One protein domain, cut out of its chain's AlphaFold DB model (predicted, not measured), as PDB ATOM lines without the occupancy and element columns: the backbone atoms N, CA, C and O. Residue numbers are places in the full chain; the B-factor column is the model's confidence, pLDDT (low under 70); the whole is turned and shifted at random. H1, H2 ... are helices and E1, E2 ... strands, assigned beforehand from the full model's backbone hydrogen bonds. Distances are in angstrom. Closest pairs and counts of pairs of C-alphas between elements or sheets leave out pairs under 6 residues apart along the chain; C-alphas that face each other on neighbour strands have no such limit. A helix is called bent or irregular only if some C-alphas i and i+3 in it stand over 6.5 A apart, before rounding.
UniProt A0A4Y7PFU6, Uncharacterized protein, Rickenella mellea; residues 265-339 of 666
ATOM      1  N   ASN A 265     201.438 144.604 133.441       89.56
ATOM      2  CA  ASN A 265     202.547 145.565 133.493       89.56
ATOM      3  C   ASN A 265     202.222 146.733 134.435       89.56
ATOM      4  O   ASN A 265     203.057 147.135 135.251       89.56
ATOM      5  N   ILE A 266     200.982 147.221 134.356       87.44
ATOM      6  CA  ILE A 266     200.398 148.251 135.221       87.44
ATOM      7  C   ILE A 266     200.476 147.830 136.692       87.44
ATOM      8  O   ILE A 266     201.075 148.539 137.507       87.44
ATOM      9  N   LEU A 267     199.927 146.661 137.040       92.25
ATOM     10  CA  LEU A 267     199.935 146.147 138.410       92.25
ATOM     11  C   LEU A 267     201.372 145.896 138.886       92.25
ATOM     12  O   LEU A 267     201.746 146.359 139.964       92.25
ATOM     13  N   SER A 268     202.204 145.257 138.057       92.31
ATOM     14  CA  SER A 268     203.611 144.971 138.372       92.31
ATOM     15  C   SER A 268     204.382 146.218 138.798       92.31
ATOM     16  O   SER A 268     205.015 146.222 139.852       92.31
ATOM     17  N   ALA A 269     204.306 147.297 138.018       88.56
ATOM     18  CA  ALA A 269     205.009 148.534 138.337       88.56
ATOM     19  C   ALA A 269     204.400 149.286 139.526       88.56
ATOM     20  O   ALA A 269     205.142 149.788 140.370       88.56
ATOM     21  N   THR A 270     203.067 149.338 139.609       89.56
ATOM     22  CA  THR A 270     202.347 150.033 140.689       89.56
ATOM     23  C   THR A 270     202.715 149.447 142.044       89.56
ATOM     24  O   THR A 270     203.114 150.172 142.953       89.56
ATOM     25  N   PHE A 271     202.646 148.120 142.166       93.06
ATOM     26  CA  PHE A 271     202.980 147.435 143.404       93.06
ATOM     27  C   PHE A 271     204.485 147.446 143.676       93.06
ATOM     28  O   PHE A 271     204.863 147.733 144.808       93.06
ATOM     29  N   ARG A 272     205.351 147.262 142.662       91.31
ATOM     30  CA  ARG A 272     206.814 147.389 142.824       91.31
ATOM     31  C   ARG A 272     207.223 148.777 143.335       91.31
ATOM     32  O   ARG A 272     208.106 148.861 144.181       91.31
ATOM     33  N   GLY A 273     206.544 149.844 142.910       88.06
ATOM     34  CA  GLY A 273     206.760 151.212 143.402       88.06
ATOM     35  C   GLY A 273     206.409 151.442 144.881       88.06
ATOM     36  O   GLY A 273     206.784 152.475 145.435       88.06
ATOM     37  N   MET A 274     205.718 150.498 145.533       92.75
ATOM     38  CA  MET A 274     205.445 150.514 146.979       92.75
ATOM     39  C   MET A 274     206.463 149.703 147.804       92.75
ATOM     40  O   MET A 274     206.453 149.785 149.036       92.75
ATOM     41  N   ILE A 275     207.321 148.909 147.149       93.75
ATOM     42  CA  ILE A 275     208.306 148.032 147.795       93.75
ATOM     43  C   ILE A 275     209.615 148.793 148.013       93.75
ATOM     44  O   ILE A 275     210.098 149.492 147.126       93.75
ATOM     45  N   GLY A 276     210.226 148.603 149.182       91.75
ATOM     46  CA  GLY A 276     211.571 149.084 149.478       91.75
ATOM     47  C   GLY A 276     211.680 149.893 150.775       91.75
ATOM     48  O   GLY A 276     210.692 150.126 151.475       91.75
ATOM     49  N   PRO A 277     212.899 150.339 151.122       90.81
ATOM     50  CA  PRO A 277     213.163 151.104 152.335       90.81
ATOM     51  C   PRO A 277     212.845 152.597 152.150       90.81
ATOM     52  O   PRO A 277     213.555 153.304 151.440       90.81
ATOM     53  N   GLY A 278     211.826 153.114 152.837       85.44
ATOM     54  CA  GLY A 278     211.561 154.554 152.833       85.44
ATOM     55  C   GLY A 278     210.307 154.976 153.601       85.44
ATOM     56  O   GLY A 278     209.417 154.160 153.841       85.44
ATOM     57  N   PRO A 279     210.193 156.260 153.988       77.25
ATOM     58  CA  PRO A 279     208.938 156.793 154.502       77.25
ATOM     59  C   PRO A 279     207.861 156.707 153.410       77.25
ATOM     60  O   PRO A 279     208.052 157.230 152.316       77.25
ATOM     61  N   ARG A 280     206.708 156.106 153.744       79.69
ATOM     62  CA  ARG A 280     205.590 155.759 152.830       79.69
ATOM     63  C   ARG A 280     205.822 154.543 151.919       79.69
ATOM     64  O   ARG A 280     204.945 154.251 151.115       79.69
ATOM     65  N   TRP A 281     206.938 153.828 152.050       91.00
ATOM     66  CA  TRP A 281     207.134 152.518 151.419       91.00
ATOM     67  C   TRP A 281     206.905 151.402 152.442       91.00
ATOM     68  O   TRP A 281     206.984 151.631 153.650       91.00
ATOM     69  N   LEU A 282     206.593 150.197 151.967       92.94
ATOM     70  CA  LEU A 282     206.173 149.081 152.823       92.94
ATOM     71  C   LEU A 282     207.342 148.245 153.371       92.94
ATOM     72  O   LEU A 282     207.125 147.309 154.138       92.94
ATOM     73  N   GLY A 283     208.587 148.580 153.020       94.38
ATOM     74  CA  GLY A 283     209.765 147.806 153.403       94.38
ATOM     75  C   GLY A 283     209.967 146.589 152.501       94.38
ATOM     76  O   GLY A 283     209.722 146.645 151.294       94.38
ATOM     77  N   LYS A 284     210.441 145.488 153.092       93.69
ATOM     78  CA  LYS A 284     210.603 144.199 152.408       93.69
ATOM     79  C   LYS A 284     209.259 143.479 152.362       93.69
ATOM     80  O   LYS A 284     208.877 142.829 153.331       93.69
ATOM     81  N   VAL A 285     208.556 143.606 151.244       94.81
ATOM     82  CA  VAL A 285     207.292 142.909 150.984       94.81
ATOM     83  C   VAL A 285     207.337 142.224 149.623       94.81
ATOM     84  O   VAL A 285     208.073 142.646 148.730       94.81
ATOM     85  N   ALA A 286     206.529 141.183 149.474       95.31
ATOM     86  CA  ALA A 286     206.178 140.604 148.189       95.31
ATOM     87  C   ALA A 286     204.653 140.600 148.073       95.31
ATOM     88  O   ALA A 286     203.954 140.349 149.057       95.31
ATOM     89  N   PHE A 287     204.145 140.880 146.880       96.94
ATOM     90  CA  PHE A 287     202.728 140.763 146.567       96.94
ATOM     91  C   PHE A 287     202.497 139.531 145.710       96.94
ATOM     92  O   PHE A 287     203.256 139.266 144.779       96.94
ATOM     93  N   HIS A 288     201.414 138.822 145.991       96.75
ATOM     94  CA  HIS A 288     200.833 137.872 145.061       96.75
ATOM     95  C   HIS A 288     199.416 138.349 144.745       96.75
ATOM     96  O   HIS A 288     198.607 138.539 145.654       96.75
ATOM     97  N   LEU A 289     199.155 138.627 143.471       96.94
ATOM     98  CA  LEU A 289     197.917 139.228 142.992       96.94
ATOM     99  C   LEU A 289     197.202 138.240 142.083       96.94
ATOM    100  O   LEU A 289     197.751 137.850 141.055       96.94
ATOM    101  N   LEU A 290     195.970 137.898 142.441       96.94
ATOM    102  CA  LEU A 290     194.996 137.293 141.543       96.94
ATOM    103  C   LEU A 290     194.157 138.405 140.918       96.94
ATOM    104  O   LEU A 290     193.753 139.343 141.608       96.94
ATOM    105  N   TYR A 291     193.898 138.307 139.620       96.25
ATOM    106  CA  TYR A 291     193.008 139.218 138.908       96.25
ATOM    107  C   TYR A 291     192.160 138.449 137.895       96.25
ATOM    108  O   TYR A 291     192.483 137.321 137.515       96.25
ATOM    109  N   GLY A 292     191.050 139.054 137.485       95.56
ATOM    110  CA  GLY A 292     190.162 138.515 136.467       95.56
ATOM    111  C   GLY A 292     189.402 139.631 135.763       95.56
ATOM    112  O   GLY A 292     189.200 140.704 136.332       95.56
ATOM    113  N   TYR A 293     189.034 139.387 134.512       94.06
ATOM    114  CA  TYR A 293     188.279 140.293 133.646       94.06
ATOM    115  C   TYR A 293     187.513 139.463 132.607       94.06
ATOM    116  O   TYR A 293     187.829 138.292 132.426       94.06
ATOM    117  N   ARG A 294     186.527 140.044 131.918       89.50
ATOM    118  CA  ARG A 294     185.978 139.437 130.696       89.50
ATOM    119  C   ARG A 294     186.620 140.061 129.473       89.50
ATOM    120  O   ARG A 294     186.794 141.277 129.439       89.50
ATOM    121  N   ASP A 295     187.017 139.233 128.520       86.56
ATOM    122  CA  ASP A 295     187.492 139.687 127.213       86.56
ATOM    123  C   ASP A 295     186.322 140.100 126.295       86.56
ATOM    124  O   ASP A 295     185.157 140.109 126.698       86.56
ATOM    125  N   VAL A 296     186.643 140.449 125.046       79.69
ATOM    126  CA  VAL A 296     185.678 140.814 123.987       79.69
ATOM    127  C   VAL A 296     184.733 139.665 123.580       79.69
ATOM    128  O   VAL A 296     183.784 139.862 122.816       79.69
ATOM    129  N   ASP A 297     184.968 138.457 124.097       75.75
ATOM    130  CA  ASP A 297     184.159 137.262 123.873       75.75
ATOM    131  C   ASP A 297     183.270 136.909 125.082       75.75
ATOM    132  O   ASP A 297     182.596 135.878 125.070       75.75
ATOM    133  N   ASP A 298     183.211 137.784 126.100       80.31
ATOM    134  CA  ASP A 298     182.522 137.579 127.387       80.31
ATOM    135  C   ASP A 298     183.074 136.373 128.188       80.31
ATOM    136  O   ASP A 298     182.449 135.892 129.139       80.31
ATOM    137  N   ILE A 299     184.273 135.882 127.854       82.81
ATOM    138  CA  ILE A 299     184.939 134.771 128.551       82.81
ATOM    139  C   ILE A 299     185.679 135.341 129.762       82.81
ATOM    140  O   ILE A 299     186.399 136.335 129.634       82.81
ATOM    141  N   ALA A 300     185.524 134.748 130.953       90.06
ATOM    142  CA  ALA A 300     186.291 135.212 132.104       90.06
ATOM    143  C   ALA A 300     187.753 134.766 131.975       90.06
ATOM    144  O   ALA A 300     188.103 133.603 132.168       90.06
ATOM    145  N   GLN A 301     188.623 135.726 131.703       91.62
ATOM    146  CA  GLN A 301     190.062 135.562 131.781       91.62
ATOM    147  C   GLN A 301     190.513 135.746 133.230       91.62
ATOM    148  O   GLN A 301     190.033 136.631 133.943       91.62
ATOM    149  N   SER A 302     191.478 134.939 133.668       94.44
ATOM    150  CA  SER A 302     192.124 135.099 134.973       94.44
ATOM    151  C   SER A 302     193.641 135.093 134.841       94.44
ATOM    152  O   SER A 302     194.207 134.482 133.936       94.44
ATOM    153  N   GLY A 303     194.312 135.794 135.749       94.19
ATOM    154  CA  GLY A 303     195.764 135.849 135.796       94.19
ATOM    155  C   GLY A 303     196.279 135.946 137.223       94.19
ATOM    156  O   GLY A 303     195.559 136.333 138.147       94.19
ATOM    157  N   CYS A 304     197.551 135.598 137.394       95.88
ATOM    158  CA  CYS A 304     198.269 135.769 138.647       95.88
ATOM    159  C   CYS A 304     199.607 136.480 138.410       95.88
ATOM    160  O   CYS A 304     200.224 136.332 137.355       95.88
ATOM    161  N   ILE A 305     200.047 137.278 139.384       95.56
ATOM    162  CA  ILE A 305     201.328 137.993 139.350       95.56
ATOM    163  C   ILE A 305     201.989 137.868 140.716       95.56
ATOM    164  O   ILE A 305     201.363 138.161 141.733       95.56
ATOM    165  N   THR A 306     203.267 137.501 140.741       96.56
ATOM    166  CA  THR A 306     204.106 137.604 141.940       96.56
ATOM    167  C   THR A 306     205.078 138.771 141.757       96.56
ATOM    168  O   THR A 306     205.765 138.851 140.741       96.56
ATOM    169  N   ILE A 307     205.103 139.709 142.706       96.00
ATOM    170  CA  ILE A 307     205.832 140.981 142.609       96.00
ATOM    171  C   ILE A 307     206.695 141.144 143.859       96.00
ATOM    172  O   ILE A 307     206.187 141.429 144.944       96.00
ATOM    173  N   GLY A 308     208.004 140.962 143.699       94.06
ATOM    174  CA  GLY A 308     209.005 141.177 144.741       94.06
ATOM    175  C   GLY A 308     209.799 142.474 144.575       94.06
ATOM    176  O   GLY A 308     209.683 143.169 143.560       94.06
ATOM    177  N   GLN A 309     210.633 142.769 145.579       89.12
ATOM    178  CA  GLN A 309     211.665 143.810 145.493       89.12
ATOM    179  C   GLN A 309     212.686 143.471 144.397       89.12
ATOM    180  O   GLN A 309     213.002 144.313 143.558       89.12
ATOM    181  N   ASP A 310     213.153 142.223 144.404       87.81
ATOM    182  CA  ASP A 310     214.147 141.700 143.476       87.81
ATOM    183  C   ASP A 310     213.459 140.976 142.309       87.81
ATOM    184  O   ASP A 310     212.389 140.378 142.467       87.81
ATOM    185  N   SER A 311     214.077 140.995 141.126       78.44
ATOM    186  CA  SER A 311     213.597 140.262 139.941       78.44
ATOM    187  C   SER A 311     213.671 138.737 140.091       78.44
ATOM    188  O   SER A 311     213.074 138.021 139.296       78.44
ATOM    189  N   GLU A 312     214.398 138.254 141.098       83.88
ATOM    190  CA  GLU A 312     214.644 136.835 141.374       83.88
ATOM    191  C   GLU A 312     213.613 136.208 142.329       83.88
ATOM    192  O   GLU A 312     213.698 135.018 142.630       83.88
ATOM    193  N   VAL A 313     212.627 136.976 142.816       87.50
ATOM    194  CA  VAL A 313     211.579 136.429 143.691       87.50
ATOM    195  C   VAL A 313     210.766 135.380 142.932       87.50
ATOM    196  O   VAL A 313     210.037 135.698 141.991       87.50
ATOM    197  N   SER A 314     210.895 134.126 143.368       91.94
ATOM    198  CA  SER A 314     210.223 132.974 142.770       91.94
ATOM    199  C   SER A 314     208.710 133.180 142.719       91.94
ATOM    200  O   SER A 314     208.093 133.636 143.683       91.94
ATOM    201  N   ARG A 315     208.107 132.814 141.585       92.38
ATOM    202  CA  ARG A 315     206.658 132.876 141.375       92.38
ATOM    203  C   ARG A 315     205.944 132.004 142.412       92.38
ATOM    204  O   ARG A 315     206.207 130.807 142.498       92.38
ATOM    205  N   PHE A 316     205.042 132.591 143.200       94.56
ATOM    206  CA  PHE A 316     204.319 131.870 144.256       94.56
ATOM    207  C   PHE A 316     203.500 130.700 143.688       94.56
ATOM    208  O   PHE A 316     203.489 129.616 144.260       94.56
ATOM    209  N   ASP A 317     202.916 130.904 142.509       93.12
ATOM    210  CA  ASP A 317     202.196 129.915 141.707       93.12
ATOM    211  C   ASP A 317     203.050 128.714 141.252       93.12
ATOM    212  O   ASP A 317     202.498 127.661 140.956       93.12
ATOM    213  N   GLN A 318     204.384 128.841 141.241       93.62
ATOM    214  CA  GLN A 318     205.321 127.743 140.955       93.62
ATOM    215  C   GLN A 318     205.833 127.047 142.228       93.62
ATOM    216  O   GLN A 318     206.281 125.906 142.167       93.62
ATOM    217  N   MET A 319     205.791 127.733 143.376       95.38
ATOM    218  CA  MET A 319     206.306 127.232 144.659       95.38
ATOM    219  C   MET A 319     205.223 126.561 145.516       95.38
ATOM    220  O   MET A 319     205.537 125.738 146.374       95.38
ATOM    221  N   ALA A 320     203.952 126.924 145.324       94.75
ATOM    222  CA  ALA A 320     202.832 126.366 146.068       94.75
ATOM    223  C   ALA A 320     202.345 125.041 145.430       94.75
ATOM    224  O   ALA A 320     201.933 125.041 144.267       94.75
ATOM    225  N   PRO A 321     202.346 123.909 146.162       95.19
ATOM    226  CA  PRO A 321     201.858 122.638 145.630       95.19
ATOM    227  C   PRO A 321     200.355 122.710 145.339       95.19
ATOM    228  O   PRO A 321     199.584 123.292 146.106       95.19
ATOM    229  N   ASN A 322     199.945 122.109 144.221       95.88
ATOM    230  CA  ASN A 322     198.564 122.074 143.728       95.88
ATOM    231  C   ASN A 322     197.916 123.475 143.623       95.88
ATOM    232  O   ASN A 322     196.709 123.624 143.799       95.88
ATOM    233  N   TYR A 323     198.709 124.519 143.346       95.06
ATOM    234  CA  TYR A 323     198.221 125.899 143.237       95.06
ATOM    235  C   TYR A 323     197.135 126.074 142.161       95.06
ATOM    236  O   TYR A 323     196.198 126.852 142.353       95.06
ATOM    237  N   GLN A 324     197.237 125.334 141.050       92.44
ATOM    238  CA  GLN A 324     196.232 125.332 139.985       92.44
ATOM    239  C   GLN A 324     194.848 124.958 140.549       92.44
ATOM    240  O   GLN A 324     193.957 125.803 140.579       92.44
ATOM    241  N   GLU A 325     194.724 123.755 141.110       94.81
ATOM    242  CA  GLU A 325     193.477 123.206 141.662       94.81
ATOM    243  C   GLU A 325     192.965 124.002 142.878       94.81
ATOM    244  O   GLU A 325     191.791 124.359 142.964       94.81
ATOM    245  N   ASN A 326     193.853 124.301 143.834       96.19
ATOM    246  CA  ASN A 326     193.476 124.873 145.131       96.19
ATOM    247  C   ASN A 326     193.237 126.387 145.106       96.19
ATOM    248  O   ASN A 326     192.650 126.922 146.048       96.19
ATOM    249  N   VAL A 327     193.738 127.100 144.092       95.38
ATOM    250  CA  VAL A 327     193.686 128.569 144.043       95.38
ATOM    251  C   VAL A 327     193.191 129.066 142.692       95.38
ATOM    252  O   VAL A 327     192.193 129.784 142.652       95.38
ATOM    253  N   LYS A 328     193.862 128.708 141.591       93.69
ATOM    254  CA  LYS A 328     193.573 129.286 140.269       93.69
ATOM    255  C   LYS A 328     192.211 128.845 139.725       93.69
ATOM    256  O   LYS A 328     191.470 129.698 139.249       93.69
ATOM    257  N   ASP A 329     191.838 127.577 139.876       91.06
ATOM    258  CA  ASP A 329     190.552 127.050 139.394       91.06
ATOM    259  C   ASP A 329     189.375 127.574 140.229       91.06
ATOM    260  O   ASP A 329     188.347 127.983 139.686       91.06
ATOM    261  N   ILE A 330     189.543 127.654 141.555       96.19
ATOM    262  CA  ILE A 330     188.550 128.257 142.460       96.19
ATOM    263  C   ILE A 330     188.378 129.753 142.152       96.19
ATOM    264  O   ILE A 330     187.251 130.251 142.115       96.19
ATOM    265  N   TRP A 331     189.477 130.468 141.890       96.25
ATOM    266  CA  TRP A 331     189.454 131.879 141.504       96.25
ATOM    267  C   TRP A 331     188.806 132.105 140.134       96.25
ATOM    268  O   TRP A 331     187.981 133.006 140.000       96.25
ATOM    269  N   LEU A 332     189.127 131.282 139.133       92.94
ATOM    270  CA  LEU A 332     188.525 131.350 137.802       92.94
ATOM    271  C   LEU A 332     187.018 131.075 137.867       92.94
ATOM    272  O   LEU A 332     186.233 131.842 137.314       92.94
ATOM    273  N   LYS A 333     186.598 130.053 138.621       91.81
ATOM    274  CA  LYS A 333     185.180 129.781 138.878       91.81
ATOM    275  C   LYS A 333     184.483 130.967 139.552       91.81
ATOM    276  O   LYS A 333     183.397 131.358 139.130       91.81
ATOM    277  N   TRP A 334     185.108 131.571 140.566       95.62
ATOM    278  CA  TRP A 334     184.563 132.768 141.211       95.62
ATOM    279  C   TRP A 334     184.443 133.938 140.224       95.62
ATOM    280  O   TRP A 334     183.409 134.607 140.206       95.62
ATOM    281  N   CYS A 335     185.448 134.154 139.368       94.88
ATOM    282  CA  CYS A 335     185.412 135.159 138.304       94.88
ATOM    283  C   CYS A 335     184.250 134.914 137.331       94.88
ATOM    284  O   CYS A 335     183.513 135.849 137.021       94.88
ATOM    285  N   GLU A 336     184.037 133.668 136.904       87.75
ATOM    286  CA  GLU A 336     182.929 133.309 136.014       87.75
ATOM    287  C   GLU A 336     181.543 133.554 136.628       87.75
ATOM    288  O   GLU A 336     180.608 133.927 135.918       87.75
ATOM    289  N   GLU A 337     181.406 133.382 137.944       89.25
ATOM    290  CA  GLU A 337     180.153 133.610 138.672       89.25
ATOM    291  C   GLU A 337     179.912 135.091 139.036       89.25
ATOM    292  O   GLU A 337     178.758 135.505 139.154       89.25
ATOM    293  N   ASN A 338     180.970 135.890 139.240       92.88
ATOM    294  CA  ASN A 338     180.871 137.221 139.866       92.88
ATOM    295  C   ASN A 338     181.248 138.399 138.958       92.88
ATOM    296  O   ASN A 338     180.808 139.517 139.234       92.88
ATOM    297  N   ILE A 339     182.031 138.197 137.891       91.75
ATOM    298  CA  ILE A 339     182.287 139.257 136.907       91.75
ATOM    299  C   ILE A 339     181.047 139.367 136.008       91.75
ATOM    300  O   ILE A 339     180.708 138.373 135.349       91.75
TER     301      ILE A 339
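What this domain is: This is residues 265 to 339 of the 666 residues of an uncharacterized protein of Rickenella mellea (UniProt A0A4Y7PFU6). A long two-strand hairpin, E1 and E2, runs through the middle, with H1 over one side near its open end and H3 over the other side near its turn; H2 lies between E2 and H3 along the chain. The 75 printed residues run H1, E1, E2, H2, H3, a mixed class with an antiparallel sheet. The whole is loose, radius of gyration of the C-alphas 14.5 A, spanning 42 by 29 by 17 A.

How they stand to each other: H1, residues 265 to 272, comes closest to E2, residues 300 to 307, at the C-alphas of Ser 268 and Ile 307, 6.2 A. E1, residues 287 to 294, and E2 form a hairpin, antiparallel at 162 degrees; N 289 and O 305 are 2.8 A apart, within hydrogen-bond range. H2, residues 316 to 319, and H3, residues 323 to 338, are close but not clearly touching, closest C-alphas Asp 317 and Tyr 323, 5.9 A. The closest C-alphas of E2 and H3 are Ala 300 and Glu 336, 5.5 A. H1 is apart from H2 and H3. Every O i to N i+4 pair is within hydrogen-bond range in H1, 10 of 12 in H3; H2 is too short for one.

Where its parts are: H1 begins at C-alpha 265 (202.547, 145.565, 133.493). E1 is 23.1 A long, E2 22.9 A. H3, 21.0 A, ends at C-alpha 338 (180.871, 137.221, 139.866); it is only just irregular, C-alphas 326 and 329 being 6.8 A apart.

The domain as a whole: The C-alphas farthest apart, Pro 279 and Asp 297, are 44.0 A apart. The link from H1 to E1 is long, 14 residues. The printed part has no cut, and no printed residue is under 70.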